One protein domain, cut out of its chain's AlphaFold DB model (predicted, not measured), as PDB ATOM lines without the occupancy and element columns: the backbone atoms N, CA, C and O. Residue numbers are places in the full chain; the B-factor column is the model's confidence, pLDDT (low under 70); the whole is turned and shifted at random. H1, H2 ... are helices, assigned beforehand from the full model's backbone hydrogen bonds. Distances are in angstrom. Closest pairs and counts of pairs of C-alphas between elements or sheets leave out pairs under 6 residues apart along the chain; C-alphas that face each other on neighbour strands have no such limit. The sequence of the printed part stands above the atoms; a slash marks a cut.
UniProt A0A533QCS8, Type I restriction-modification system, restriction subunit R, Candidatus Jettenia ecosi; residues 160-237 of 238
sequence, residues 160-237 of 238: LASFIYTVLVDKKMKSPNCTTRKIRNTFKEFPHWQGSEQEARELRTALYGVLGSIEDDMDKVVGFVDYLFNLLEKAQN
ATOM      1  N   LEU A 160     121.911-187.788 303.515       62.03
ATOM      2  CA  LEU A 160     121.737-186.394 303.932       62.03
ATOM      3  C   LEU A 160     120.389-185.809 303.473       62.03
ATOM      4  O   LEU A 160     119.668-185.218 304.277       62.03
ATOM      5  N   ALA A 161     120.012-185.985 302.201       63.94
ATOM      6  CA  ALA A 161     118.721-185.514 301.695       63.94
ATOM      7  C   ALA A 161     117.540-186.226 302.369       63.94
ATOM      8  O   ALA A 161     116.522-185.599 302.653       63.94
ATOM      9  N   SER A 162     117.690-187.514 302.670       60.75
ATOM     10  CA  SER A 162     116.717-188.295 303.429       60.75
ATOM     11  C   SER A 162     116.516-187.741 304.838       60.75
ATOM     12  O   SER A 162     115.374-187.536 305.248       60.75
ATOM     13  N   PHE A 163     117.599-187.429 305.553       64.75
ATOM     14  CA  PHE A 163     117.536-186.820 306.881       64.75
ATOM     15  C   PHE A 163     116.852-185.445 306.855       64.75
ATOM     16  O   PHE A 163     115.875-185.228 307.573       64.75
ATOM     17  N   ILE A 164     117.304-184.547 305.973       69.19
ATOM     18  CA  ILE A 164     116.730-183.203 305.819       69.19
ATOM     19  C   ILE A 164     115.229-183.290 305.528       69.19
ATOM     20  O   ILE A 164     114.434-182.605 306.169       69.19
ATOM     21  N   TYR A 165     114.829-184.158 304.596       67.44
ATOM     22  CA  TYR A 165     113.426-184.341 304.237       67.44
ATOM     23  C   TYR A 165     112.579-184.802 305.427       67.44
ATOM     24  O   TYR A 165     111.513-184.236 305.667       67.44
ATOM     25  N   THR A 166     113.057-185.787 306.189       64.75
ATOM     26  CA  THR A 166     112.354-186.305 307.372       64.75
ATOM     27  C   THR A 166     112.140-185.212 308.413       64.75
ATOM     28  O   THR A 166     111.015-185.011 308.865       64.75
ATOM     29  N   VAL A 167     113.184-184.442 308.739       66.00
ATOM     30  CA  VAL A 167     113.080-183.350 309.720       66.00
ATOM     31  C   VAL A 167     112.111-182.263 309.241       66.00
ATOM     32  O   VAL A 167     111.316-181.752 310.030       66.00
ATOM     33  N   LEU A 168     112.123-181.929 307.945       70.25
ATOM     34  CA  LEU A 168     111.193-180.956 307.360       70.25
ATOM     35  C   LEU A 168     109.731-181.418 307.444       70.25
ATOM     36  O   LEU A 168     108.846-180.601 307.709       70.25
ATOM     37  N   VAL A 169     109.474-182.712 307.232       72.00
ATOM     38  CA  VAL A 169     108.134-183.306 307.363       72.00
ATOM     39  C   VAL A 169     107.675-183.295 308.821       72.00
ATOM     40  O   VAL A 169     106.565-182.836 309.095       72.00
ATOM     41  N   ASP A 170     108.530-183.710 309.759       67.38
ATOM     42  CA  ASP A 170     108.219-183.724 311.197       67.38
ATOM     43  C   ASP A 170     107.902-182.320 311.732       67.38
ATOM     44  O   ASP A 170     106.960-182.127 312.505       67.38
ATOM     45  N   LYS A 171     108.643-181.307 311.270       67.69
ATOM     46  CA  LYS A 171     108.420-179.893 311.617       67.69
ATOM     47  C   LYS A 171     107.278-179.238 310.831       67.69
ATOM     48  O   LYS A 171     107.008-178.057 311.042       67.69
ATOM     49  N   LYS A 172     106.584-179.988 309.965       74.25
ATOM     50  CA  LYS A 172     105.473-179.517 309.117       74.25
ATOM     51  C   LYS A 172     105.842-178.285 308.277       74.25
ATOM     52  O   LYS A 172     105.021-177.383 308.113       74.25
ATOM     53  N   MET A 173     107.073-178.236 307.765       70.56
ATOM     54  CA  MET A 173     107.545-177.118 306.942       70.56
ATOM     55  C   MET A 173     106.938-177.150 305.537       70.56
ATOM     56  O   MET A 173     106.647-178.219 304.985       70.56
ATOM     57  N   LYS A 174     106.774-175.970 304.929       72.00
ATOM     58  CA  LYS A 174     106.271-175.862 303.554       72.00
ATOM     59  C   LYS A 174     107.228-176.522 302.552       72.00
ATOM     60  O   LYS A 174     108.449-176.414 302.634       72.00
ATOM     61  N   SER A 175     106.641-177.181 301.552       71.81
ATOM     62  CA  SER A 175     107.332-177.753 300.384       71.81
ATOM     63  C   SER A 175     108.594-178.597 300.683       71.81
ATOM     64  O   SER A 175     109.644-178.342 300.082       71.81
ATOM     65  N   PRO A 176     108.514-179.665 301.511       70.69
ATOM     66  CA  PRO A 176     109.686-180.415 301.987       70.69
ATOM     67  C   PRO A 176     110.598-180.941 300.871       70.69
ATOM     68  O   PRO A 176     111.817-180.933 301.007       70.69
ATOM     69  N   ASN A 177     110.033-181.343 299.726       67.75
ATOM     70  CA  ASN A 177     110.808-181.841 298.582       67.75
ATOM     71  C   ASN A 177     111.710-180.759 297.952       67.75
ATOM     72  O   ASN A 177     112.874-181.023 297.647       67.75
ATOM     73  N   CYS A 178     111.190-179.544 297.748       74.12
ATOM     74  CA  CYS A 178     111.960-178.438 297.169       74.12
ATOM     75  C   CYS A 178     113.019-177.935 298.151       74.12
ATOM     76  O   CYS A 178     114.164-177.705 297.762       74.12
ATOM     77  N   THR A 179     112.646-177.829 299.425       76.62
ATOM     78  CA  THR A 179     113.535-177.402 300.509       76.62
ATOM     79  C   THR A 179     114.690-178.381 300.691       76.62
ATOM     80  O   THR A 179     115.841-177.961 300.726       76.62
ATOM     81  N   THR A 180     114.415-179.688 300.660       72.81
ATOM     82  CA  THR A 180     115.448-180.734 300.722       72.81
ATOM     83  C   THR A 180     116.473-180.595 299.601       72.81
ATOM     84  O   THR A 180     117.673-180.646 299.855       72.81
ATOM     85  N   ARG A 181     116.028-180.381 298.354       75.75
ATOM     86  CA  ARG A 181     116.947-180.207 297.216       75.75
ATOM     87  C   ARG A 181     117.810-178.956 297.356       75.75
ATOM     88  O   ARG A 181     119.001-179.023 297.077       75.75
ATOM     89  N   LYS A 182     117.219-177.837 297.785       78.81
ATOM     90  CA  LYS A 182     117.952-176.579 297.985       78.81
ATOM     91  C   LYS A 182     119.001-176.718 299.088       78.81
ATOM     92  O   LYS A 182     120.158-176.428 298.829       78.81
ATOM     93  N   ILE A 183     118.622-177.258 300.248       76.94
ATOM     94  CA  ILE A 183     119.547-177.513 301.363       76.94
ATOM     95  C   ILE A 183     120.664-178.464 300.925       76.94
ATOM     96  O   ILE A 183     121.833-178.173 301.147       76.94
ATOM     97  N   ARG A 184     120.338-179.569 300.243       76.44
ATOM     98  CA  ARG A 184     121.346-180.511 299.731       76.44
ATOM     99  C   ARG A 184     122.354-179.825 298.808       76.44
ATOM    100  O   ARG A 184     123.540-180.121 298.885       76.44
ATOM    101  N   ASN A 185     121.895-178.935 297.931       76.25
ATOM    102  CA  ASN A 185     122.793-178.177 297.063       76.25
ATOM    103  C   ASN A 185     123.688-177.236 297.872       76.25
ATOM    104  O   ASN A 185     124.883-177.212 297.616       76.25
ATOM    105  N   THR A 186     123.153-176.565 298.895       79.44
ATOM    106  CA  THR A 186     123.956-175.745 299.814       79.44
ATOM    107  C   THR A 186     125.048-176.573 300.490       79.44
ATOM    108  O   THR A 186     126.204-176.182 300.477       79.44
ATOM    109  N   PHE A 187     124.745-177.774 300.987       74.06
ATOM    110  CA  PHE A 187     125.766-178.657 301.569       74.06
ATOM    111  C   PHE A 187     126.868-179.077 300.579       74.06
ATOM    112  O   PHE A 187     127.988-179.347 301.000       74.06
ATOM    113  N   LYS A 188     126.589-179.124 299.269       75.94
ATOM    114  CA  LYS A 188     127.618-179.403 298.251       75.94
ATOM    115  C   LYS A 188     128.561-178.225 298.015       75.94
ATOM    116  O   LYS A 188     129.678-178.449 297.561       75.94
ATOM    117  N   GLU A 189     128.111-177.004 298.287       78.00
ATOM    118  CA  GLU A 189     128.931-175.791 298.173       78.00
ATOM    119  C   GLU A 189     129.941-175.674 299.324       78.00
ATOM    120  O   GLU A 189     130.974-175.035 299.157       78.00
ATOM    121  N   PHE A 190     129.688-176.360 300.445       76.69
ATOM    122  CA  PHE A 190     130.555-176.377 301.626       76.69
ATOM    123  C   PHE A 190     131.014-177.806 301.948       76.69
ATOM    124  O   PHE A 190     130.502-178.386 302.895       76.69
ATOM    125  N   PRO A 191     131.919-178.434 301.179       71.62
ATOM    126  CA  PRO A 191     132.301-179.837 301.372       71.62
ATOM    127  C   PRO A 191     133.147-180.110 302.630       71.62
ATOM    128  O   PRO A 191     133.174-181.252 303.090       71.62
ATOM    129  N   HIS A 192     133.817-179.108 303.208       73.88
ATOM    130  CA  HIS A 192     134.683-179.257 304.386       73.88
ATOM    131  C   HIS A 192     134.049-178.721 305.677       73.88
ATOM    132  O   HIS A 192     134.727-178.603 306.701       73.88
ATOM    133  N   TRP A 193     132.737-178.478 305.667       73.38
ATOM    134  CA  TRP A 193     131.962-177.985 306.807       73.38
ATOM    135  C   TRP A 193     132.143-178.798 308.100       73.38
ATOM    136  O   TRP A 193     132.024-178.248 309.188       73.38
ATOM    137  N   GLN A 194     132.464-180.094 308.004       64.44
ATOM    138  CA  GLN A 194     132.701-180.957 309.169       64.44
ATOM    139  C   GLN A 194     134.036-180.690 309.878       64.44
ATOM    140  O   GLN A 194     134.151-180.981 311.064       64.44
ATOM    141  N   GLY A 195     135.041-180.182 309.159       67.56
ATOM    142  CA  GLY A 195     136.396-179.951 309.671       67.56
ATOM    143  C   GLY A 195     136.794-178.476 309.757       67.56
ATOM    144  O   GLY A 195     137.851-178.165 310.300       67.56
ATOM    145  N   SER A 196     135.971-177.568 309.225       75.56
ATOM    146  CA  SER A 196     136.217-176.126 309.201       75.56
ATOM    147  C   SER A 196     135.089-175.376 309.901       75.56
ATOM    148  O   SER A 196     133.969-175.282 309.401       75.56
ATOM    149  N   GLU A 197     135.404-174.773 311.047       75.81
ATOM    150  CA  GLU A 197     134.471-173.924 311.798       75.81
ATOM    151  C   GLU A 197     134.031-172.689 310.989       75.81
ATOM    152  O   GLU A 197     132.968-172.112 311.227       75.81
ATOM    153  N   GLN A 198     134.852-172.256 310.028       76.75
ATOM    154  CA  GLN A 198     134.497-171.175 309.119       76.75
ATOM    155  C   GLN A 198     133.440-171.636 308.105       76.75
ATOM    156  O   GLN A 198     132.394-170.997 308.003       76.75
ATOM    157  N   GLU A 199     133.647-172.778 307.441       74.56
ATOM    158  CA  GLU A 199     132.653-173.317 306.499       74.56
ATOM    159  C   GLU A 199     131.353-173.719 307.205       74.56
ATOM    160  O   GLU A 199     130.275-173.515 306.658       74.56
ATOM    161  N   ALA A 200     131.417-174.224 308.441       72.19
ATOM    162  CA  ALA A 200     130.225-174.526 309.235       72.19
ATOM    163  C   ALA A 200     129.386-173.267 309.526       72.19
ATOM    164  O   ALA A 200     128.153-173.301 309.443       72.19
ATOM    165  N   ARG A 201     130.043-172.141 309.841       78.81
ATOM    166  CA  ARG A 201     129.378-170.846 310.048       78.81
ATOM    167  C   ARG A 201     128.754-170.320 308.759       78.81
ATOM    168  O   ARG A 201     127.593-169.915 308.774       78.81
ATOM    169  N   GLU A 202     129.489-170.371 307.652       81.69
ATOM    170  CA  GLU A 202     129.010-169.925 306.339       81.69
ATOM    171  C   GLU A 202     127.839-170.785 305.836       81.69
ATOM    172  O   GLU A 202     126.821-170.246 305.395       81.69
ATOM    173  N   LEU A 203     127.914-172.107 306.025       81.56
ATOM    174  CA  LEU A 203     126.821-173.042 305.768       81.56
ATOM    175  C   LEU A 203     125.580-172.684 306.594       81.56
ATOM    176  O   LEU A 203     124.475-172.638 306.055       81.56
ATOM    177  N   ARG A 204     125.735-172.380 307.888       81.75
ATOM    178  CA  ARG A 204     124.610-171.987 308.750       81.75
ATOM    179  C   ARG A 204     123.916-170.728 308.229       81.75
ATOM    180  O   ARG A 204     122.690-170.706 308.124       81.75
ATOM    181  N   THR A 205     124.681-169.708 307.843       84.81
ATOM    182  CA  THR A 205     124.146-168.475 307.243       84.81
ATOM    183  C   THR A 205     123.442-168.745 305.913       84.81
ATOM    184  O   THR A 205     122.338-168.240 305.691       84.81
ATOM    185  N   ALA A 206     124.026-169.579 305.050       82.69
ATOM    186  CA  ALA A 206     123.419-169.957 303.777       82.69
ATOM    187  C   ALA A 206     122.087-170.702 303.977       82.69
ATOM    188  O   ALA A 206     121.109-170.432 303.276       82.69
ATOM    189  N   LEU A 207     122.007-171.579 304.983       81.94
ATOM    190  CA  LEU A 207     120.782-172.301 305.331       81.94
ATOM    191  C   LEU A 207     119.675-171.372 305.835       81.94
ATOM    192  O   LEU A 207     118.530-171.542 305.415       81.94
ATOM    193  N   TYR A 208     119.997-170.361 306.651       83.56
ATOM    194  CA  TYR A 208     119.026-169.331 307.041       83.56
ATOM    195  C   TYR A 208     118.453-168.594 305.824       83.56
ATOM    196  O   TYR A 208     117.241-168.402 305.745       83.56
ATOM    197  N   GLY A 209     119.293-168.237 304.847       81.44
ATOM    198  CA  GLY A 209     118.846-167.577 303.617       81.44
ATOM    199  C   GLY A 209     117.948-168.466 302.750       81.44
ATOM    200  O   GLY A 209     116.896-168.034 302.275       81.44
ATOM    201  N   VAL A 210     118.323-169.736 302.579       82.31
ATOM    202  CA  VAL A 210     117.531-170.705 301.806       82.31
ATOM    203  C   VAL A 210     116.177-170.957 302.465       82.31
ATOM    204  O   VAL A 210     115.156-170.929 301.777       82.31
ATOM    205  N   LEU A 211     116.154-171.179 303.777       80.06
ATOM    206  CA  LEU A 211     114.935-171.482 304.522       80.06
ATOM    207  C   LEU A 211     114.017-170.266 304.662       80.06
ATOM    208  O   LEU A 211     112.815-170.413 304.457       80.06
ATOM    209  N   GLY A 212     114.568-169.073 304.898       79.62
ATOM    210  CA  GLY A 212     113.794-167.826 304.953       79.62
ATOM    211  C   GLY A 212     113.148-167.441 303.615       79.62
ATOM    212  O   GLY A 212     112.187-166.685 303.590       79.62
ATOM    213  N   SER A 213     113.625-167.993 302.491       79.06
ATOM    214  CA  SER A 213     112.976-167.827 301.178       79.06
ATOM    215  C   SER A 213     111.789-168.773 300.936       79.06
ATOM    216  O   SER A 213     111.131-168.681 299.899       79.06
ATOM    217  N   ILE A 214     111.556-169.736 301.836       76.56
ATOM    218  CA  ILE A 214     110.575-170.820 301.664       76.56
ATOM    219  C   ILE A 214     109.545-170.836 302.796       76.56
ATOM    220  O   ILE A 214     108.378-171.150 302.553       76.56
ATOM    221  N   GLU A 215     109.972-170.529 304.017       77.62
ATOM    222  CA  GLU A 215     109.126-170.462 305.200       77.62
ATOM    223  C   GLU A 215     109.150-169.046 305.777       77.62
ATOM    224  O   GLU A 215     110.211-168.518 306.101       77.62
ATOM    225  N   ASP A 216     107.961-168.457 305.916       76.62
ATOM    226  CA  ASP A 216     107.778-167.092 306.431       76.62
ATOM    227  C   ASP A 216     107.906-167.043 307.966       76.62
ATOM    228  O   ASP A 216     108.138-165.995 308.566       76.62
ATOM    229  N   ASP A 217     107.728-168.198 308.612       81.44
ATOM    230  CA  ASP A 217     107.821-168.390 310.053       81.44
ATOM    231  C   ASP A 217     109.290-168.532 310.486       81.44
ATOM    232  O   ASP A 217     109.874-169.622 310.477       81.44
ATOM    233  N   MET A 218     109.890-167.401 310.862       76.81
ATOM    234  CA  MET A 218     111.294-167.325 311.271       76.81
ATOM    235  C   MET A 218     111.611-168.172 312.511       76.81
ATOM    236  O   MET A 218     112.718-168.702 312.602       76.81
ATOM    237  N   ASP A 219     110.655-168.381 313.420       77.62
ATOM    238  CA  ASP A 219     110.859-169.223 314.605       77.62
ATOM    239  C   ASP A 219     111.029-170.697 314.207       77.62
ATOM    240  O   ASP A 219     111.881-171.408 314.750       77.62
ATOM    241  N   LYS A 220     110.283-171.162 313.195       75.50
ATOM    242  CA  LYS A 220     110.480-172.506 312.624       75.50
ATOM    243  C   LYS A 220     111.803-172.636 311.888       75.50
ATOM    244  O   LYS A 220     112.433-173.690 311.981       75.50
ATOM    245  N   VAL A 221     112.225-171.595 311.173       76.75
ATOM    246  CA  VAL A 221     113.516-171.582 310.474       76.75
ATOM    247  C   VAL A 221     114.666-171.696 311.476       76.75
ATOM    248  O   VAL A 221     115.526-172.563 311.315       76.75
ATOM    249  N   VAL A 222     114.649-170.894 312.544       78.50
ATOM    250  CA  VAL A 222     115.646-170.958 313.625       78.50
ATOM    251  C   VAL A 222     115.626-172.317 314.309       78.50
ATOM    252  O   VAL A 222     116.661-172.979 314.377       78.50
ATOM    253  N   GLY A 223     114.447-172.795 314.710       77.50
ATOM    254  CA  GLY A 223     114.311-174.096 315.357       77.50
ATOM    255  C   GLY A 223     114.773-175.269 314.487       77.50
ATOM    256  O   GLY A 223     115.289-176.251 315.017       77.50
ATOM    257  N   PHE A 224     114.611-175.190 313.162       75.94
ATOM    258  CA  PHE A 224     115.111-176.207 312.236       75.94
ATOM    259  C   PHE A 224     116.637-176.176 312.127       75.94
ATOM    260  O   PHE A 224     117.267-177.222 312.271       75.94
ATOM    261  N   VAL A 225     117.229-174.999 311.894       78.19
ATOM    262  CA  VAL A 225     118.687-174.856 311.740       78.19
ATOM    263  C   VAL A 225     119.399-175.274 313.024       78.19
ATOM    264  O   VAL A 225     120.338-176.065 312.974       78.19
ATOM    265  N   ASP A 226     118.912-174.832 314.180       77.44
ATOM    266  CA  ASP A 226     119.503-175.180 315.471       77.44
ATOM    267  C   ASP A 226     119.390-176.679 315.761       77.44
ATOM    268  O   ASP A 226     120.335-177.292 316.258       77.44
ATOM    269  N   TYR A 227     118.253-177.297 315.431       73.31
ATOM    270  CA  TYR A 227     118.060-178.737 315.593       73.31
ATOM    271  C   TYR A 227     118.975-179.549 314.668       73.31
ATOM    272  O   TYR A 227     119.566-180.538 315.100       73.31
ATOM    273  N   LEU A 228     119.124-179.107 313.418       71.38
ATOM    274  CA  LEU A 228     119.998-179.731 312.433       71.38
ATOM    275  C   LEU A 228     121.459-179.698 312.904       71.38
ATOM    276  O   LEU A 228     122.081-180.750 312.988       71.38
ATOM    277  N   PHE A 229     121.987-178.532 313.292       71.88
ATOM    278  CA  PHE A 229     123.373-178.422 313.769       71.88
ATOM    279  C   PHE A 229     123.611-179.177 315.083       71.88
ATOM    280  O   PHE A 229     124.614-179.875 315.190       71.88
ATOM    281  N   ASN A 230     122.670-179.148 316.035       72.75
ATOM    282  CA  ASN A 230     122.781-179.941 317.269       72.75
ATOM    283  C   ASN A 230     122.853-181.454 316.996       72.75
ATOM    284  O   ASN A 230     123.555-182.183 317.697       72.75
ATOM    285  N   LEU A 231     122.103-181.957 316.012       63.19
ATOM    286  CA  LEU A 231     122.166-183.370 315.633       63.19
ATOM    287  C   LEU A 231     123.476-183.722 314.931       63.19
ATOM    288  O   LEU A 231     124.036-184.782 315.204       63.19
ATOM    289  N   LEU A 232     123.978-182.836 314.071       65.12
ATOM    290  CA  LEU A 232     125.253-183.032 313.384       65.12
ATOM    291  C   LEU A 232     126.434-183.002 314.372       65.12
ATOM    292  O   LEU A 232     127.308-183.859 314.281       65.12
ATOM    293  N   GLU A 233     126.419-182.114 315.370       63.97
ATOM    294  CA  GLU A 233     127.417-182.091 316.456       63.97
ATOM    295  C   GLU A 233     127.378-183.360 317.316       63.97
ATOM    296  O   GLU A 233     128.418-183.887 317.714       63.97
ATOM    297  N   LYS A 234     126.184-183.895 317.601       58.00
ATOM    298  CA  LYS A 234     126.052-185.168 318.325       58.00
ATOM    299  C   LYS A 234     126.589-186.342 317.515       58.00
ATOM    300  O   LYS A 234     127.235-187.203 318.096       58.00
ATOM    301  N   ALA A 235     126.358-186.362 316.204       50.56
ATOM    302  CA  ALA A 235     126.856-187.412 315.320       50.56
ATOM    303  C   ALA A 235     128.392-187.426 315.197       50.56
ATOM    304  O   ALA A 235     128.961-188.484 314.974       50.56
ATOM    305  N   GLN A 236     129.066-186.283 315.373       50.81
ATOM    306  CA  GLN A 236     130.536-186.201 315.375       50.81
ATOM    307  C   GLN A 236     131.192-186.678 316.683       50.81
ATOM    308  O   GLN A 236     132.397-186.915 316.706       50.81
ATOM    309  N   ASN A 237     130.422-186.790 317.770       38.78
ATOM    310  CA  ASN A 237     130.903-187.182 319.103       38.78
ATOM    311  C   ASN A 237     130.561-188.640 319.474       38.78
ATOM    312  O   ASN A 237     130.721-189.028 320.636       38.78
TER     313      ASN A 237
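Overview. This is residues 160 to 237 of the 238 residues of the protein "Type I restriction-modification system, restriction subunit R" of Candidatus Jettenia ecosi (UniProt A0A533QCS8). Four helices run back and forth in three successive helical hairpins, making a splayed, four-cornered bundle in which H2 and H3 lie side by side, H1 folds back on H2 and H4 folds back on H3. H4 packs on H3 with residues 218 to 225 alone, its later residues slanting away from H3, and on the fourth side of the bundle H1 and H4 are close but not clearly touching. The printed part has 78 residues, with four named helices in the order H1, H2, H3, H4 and no named strand; the class is all helix. The whole is compact, with a radius of gyration of the C-alphas of 11.7 A, and its C-alphas span 31 by 22 by 21 A.

Along the chain. H1, residues 160 to 170, begins at C-alpha 160 at (121.737, -186.394, 303.932) and is 15.6 A from first to last C-alpha. H2, residues 176 to 189, is 20.2 A long in the same sense and begins at C-alpha 176 at (109.686, -180.415, 301.987). H3, residues 197 to 212, measures 22.6 A. H4, residues 218 to 236, is the longest helix with 19 residues and 27.3 A, and ends at C-alpha 236 at (130.536, -186.201, 315.375).

Arrangement. H1 and H2 form a helical hairpin and touch, the closest C-alphas being those of Tyr 165 and Thr 180, 5.4 A apart. They run opposite ways at a tilt of 37 degrees, only just steep. H2 and H3, the next helical hairpin, touch with the C-alphas of Ile 183 and Leu 207 closest at 6.7 A, and run opposite ways at a shallow tilt of 28 degrees. H3 and H4 form the third helical hairpin, and H4 touches H3 with residues 218 to 225 alone. Their closest C-alphas are those of Leu 211 and Val 221, 6.1 A apart, and they run opposite ways at a shallow tilt of 33 degrees, only just short of steep. With two of these three tilts shallow, the helix packing is mostly aligned, but only just, the helices' lines standing at small angles. H1 and H4 are close but not clearly touching, with the C-alphas of Val 167 and Phe 224 closest at 7.8 A, and run opposite ways at a steep tilt of 45 degrees. H1 and H3 are apart, and so are H2 and H4. In H1, H2, H3 and H4 every O i to N i+4 pair is within hydrogen-bond range.

Size, cuts and confidence. The two C-alphas farthest apart are those of Asp 216 and Asn 237, at 33.2 A. The printed part has no cut. The links from H1 to H2 and from H3 to H4 are tight, and the link from H2 to H3 is short. The mean pLDDT of the printed part is 72.9; residues 160 to 167, 170 to 171, 177, 194 to 195 and 231 to 237 are under 70.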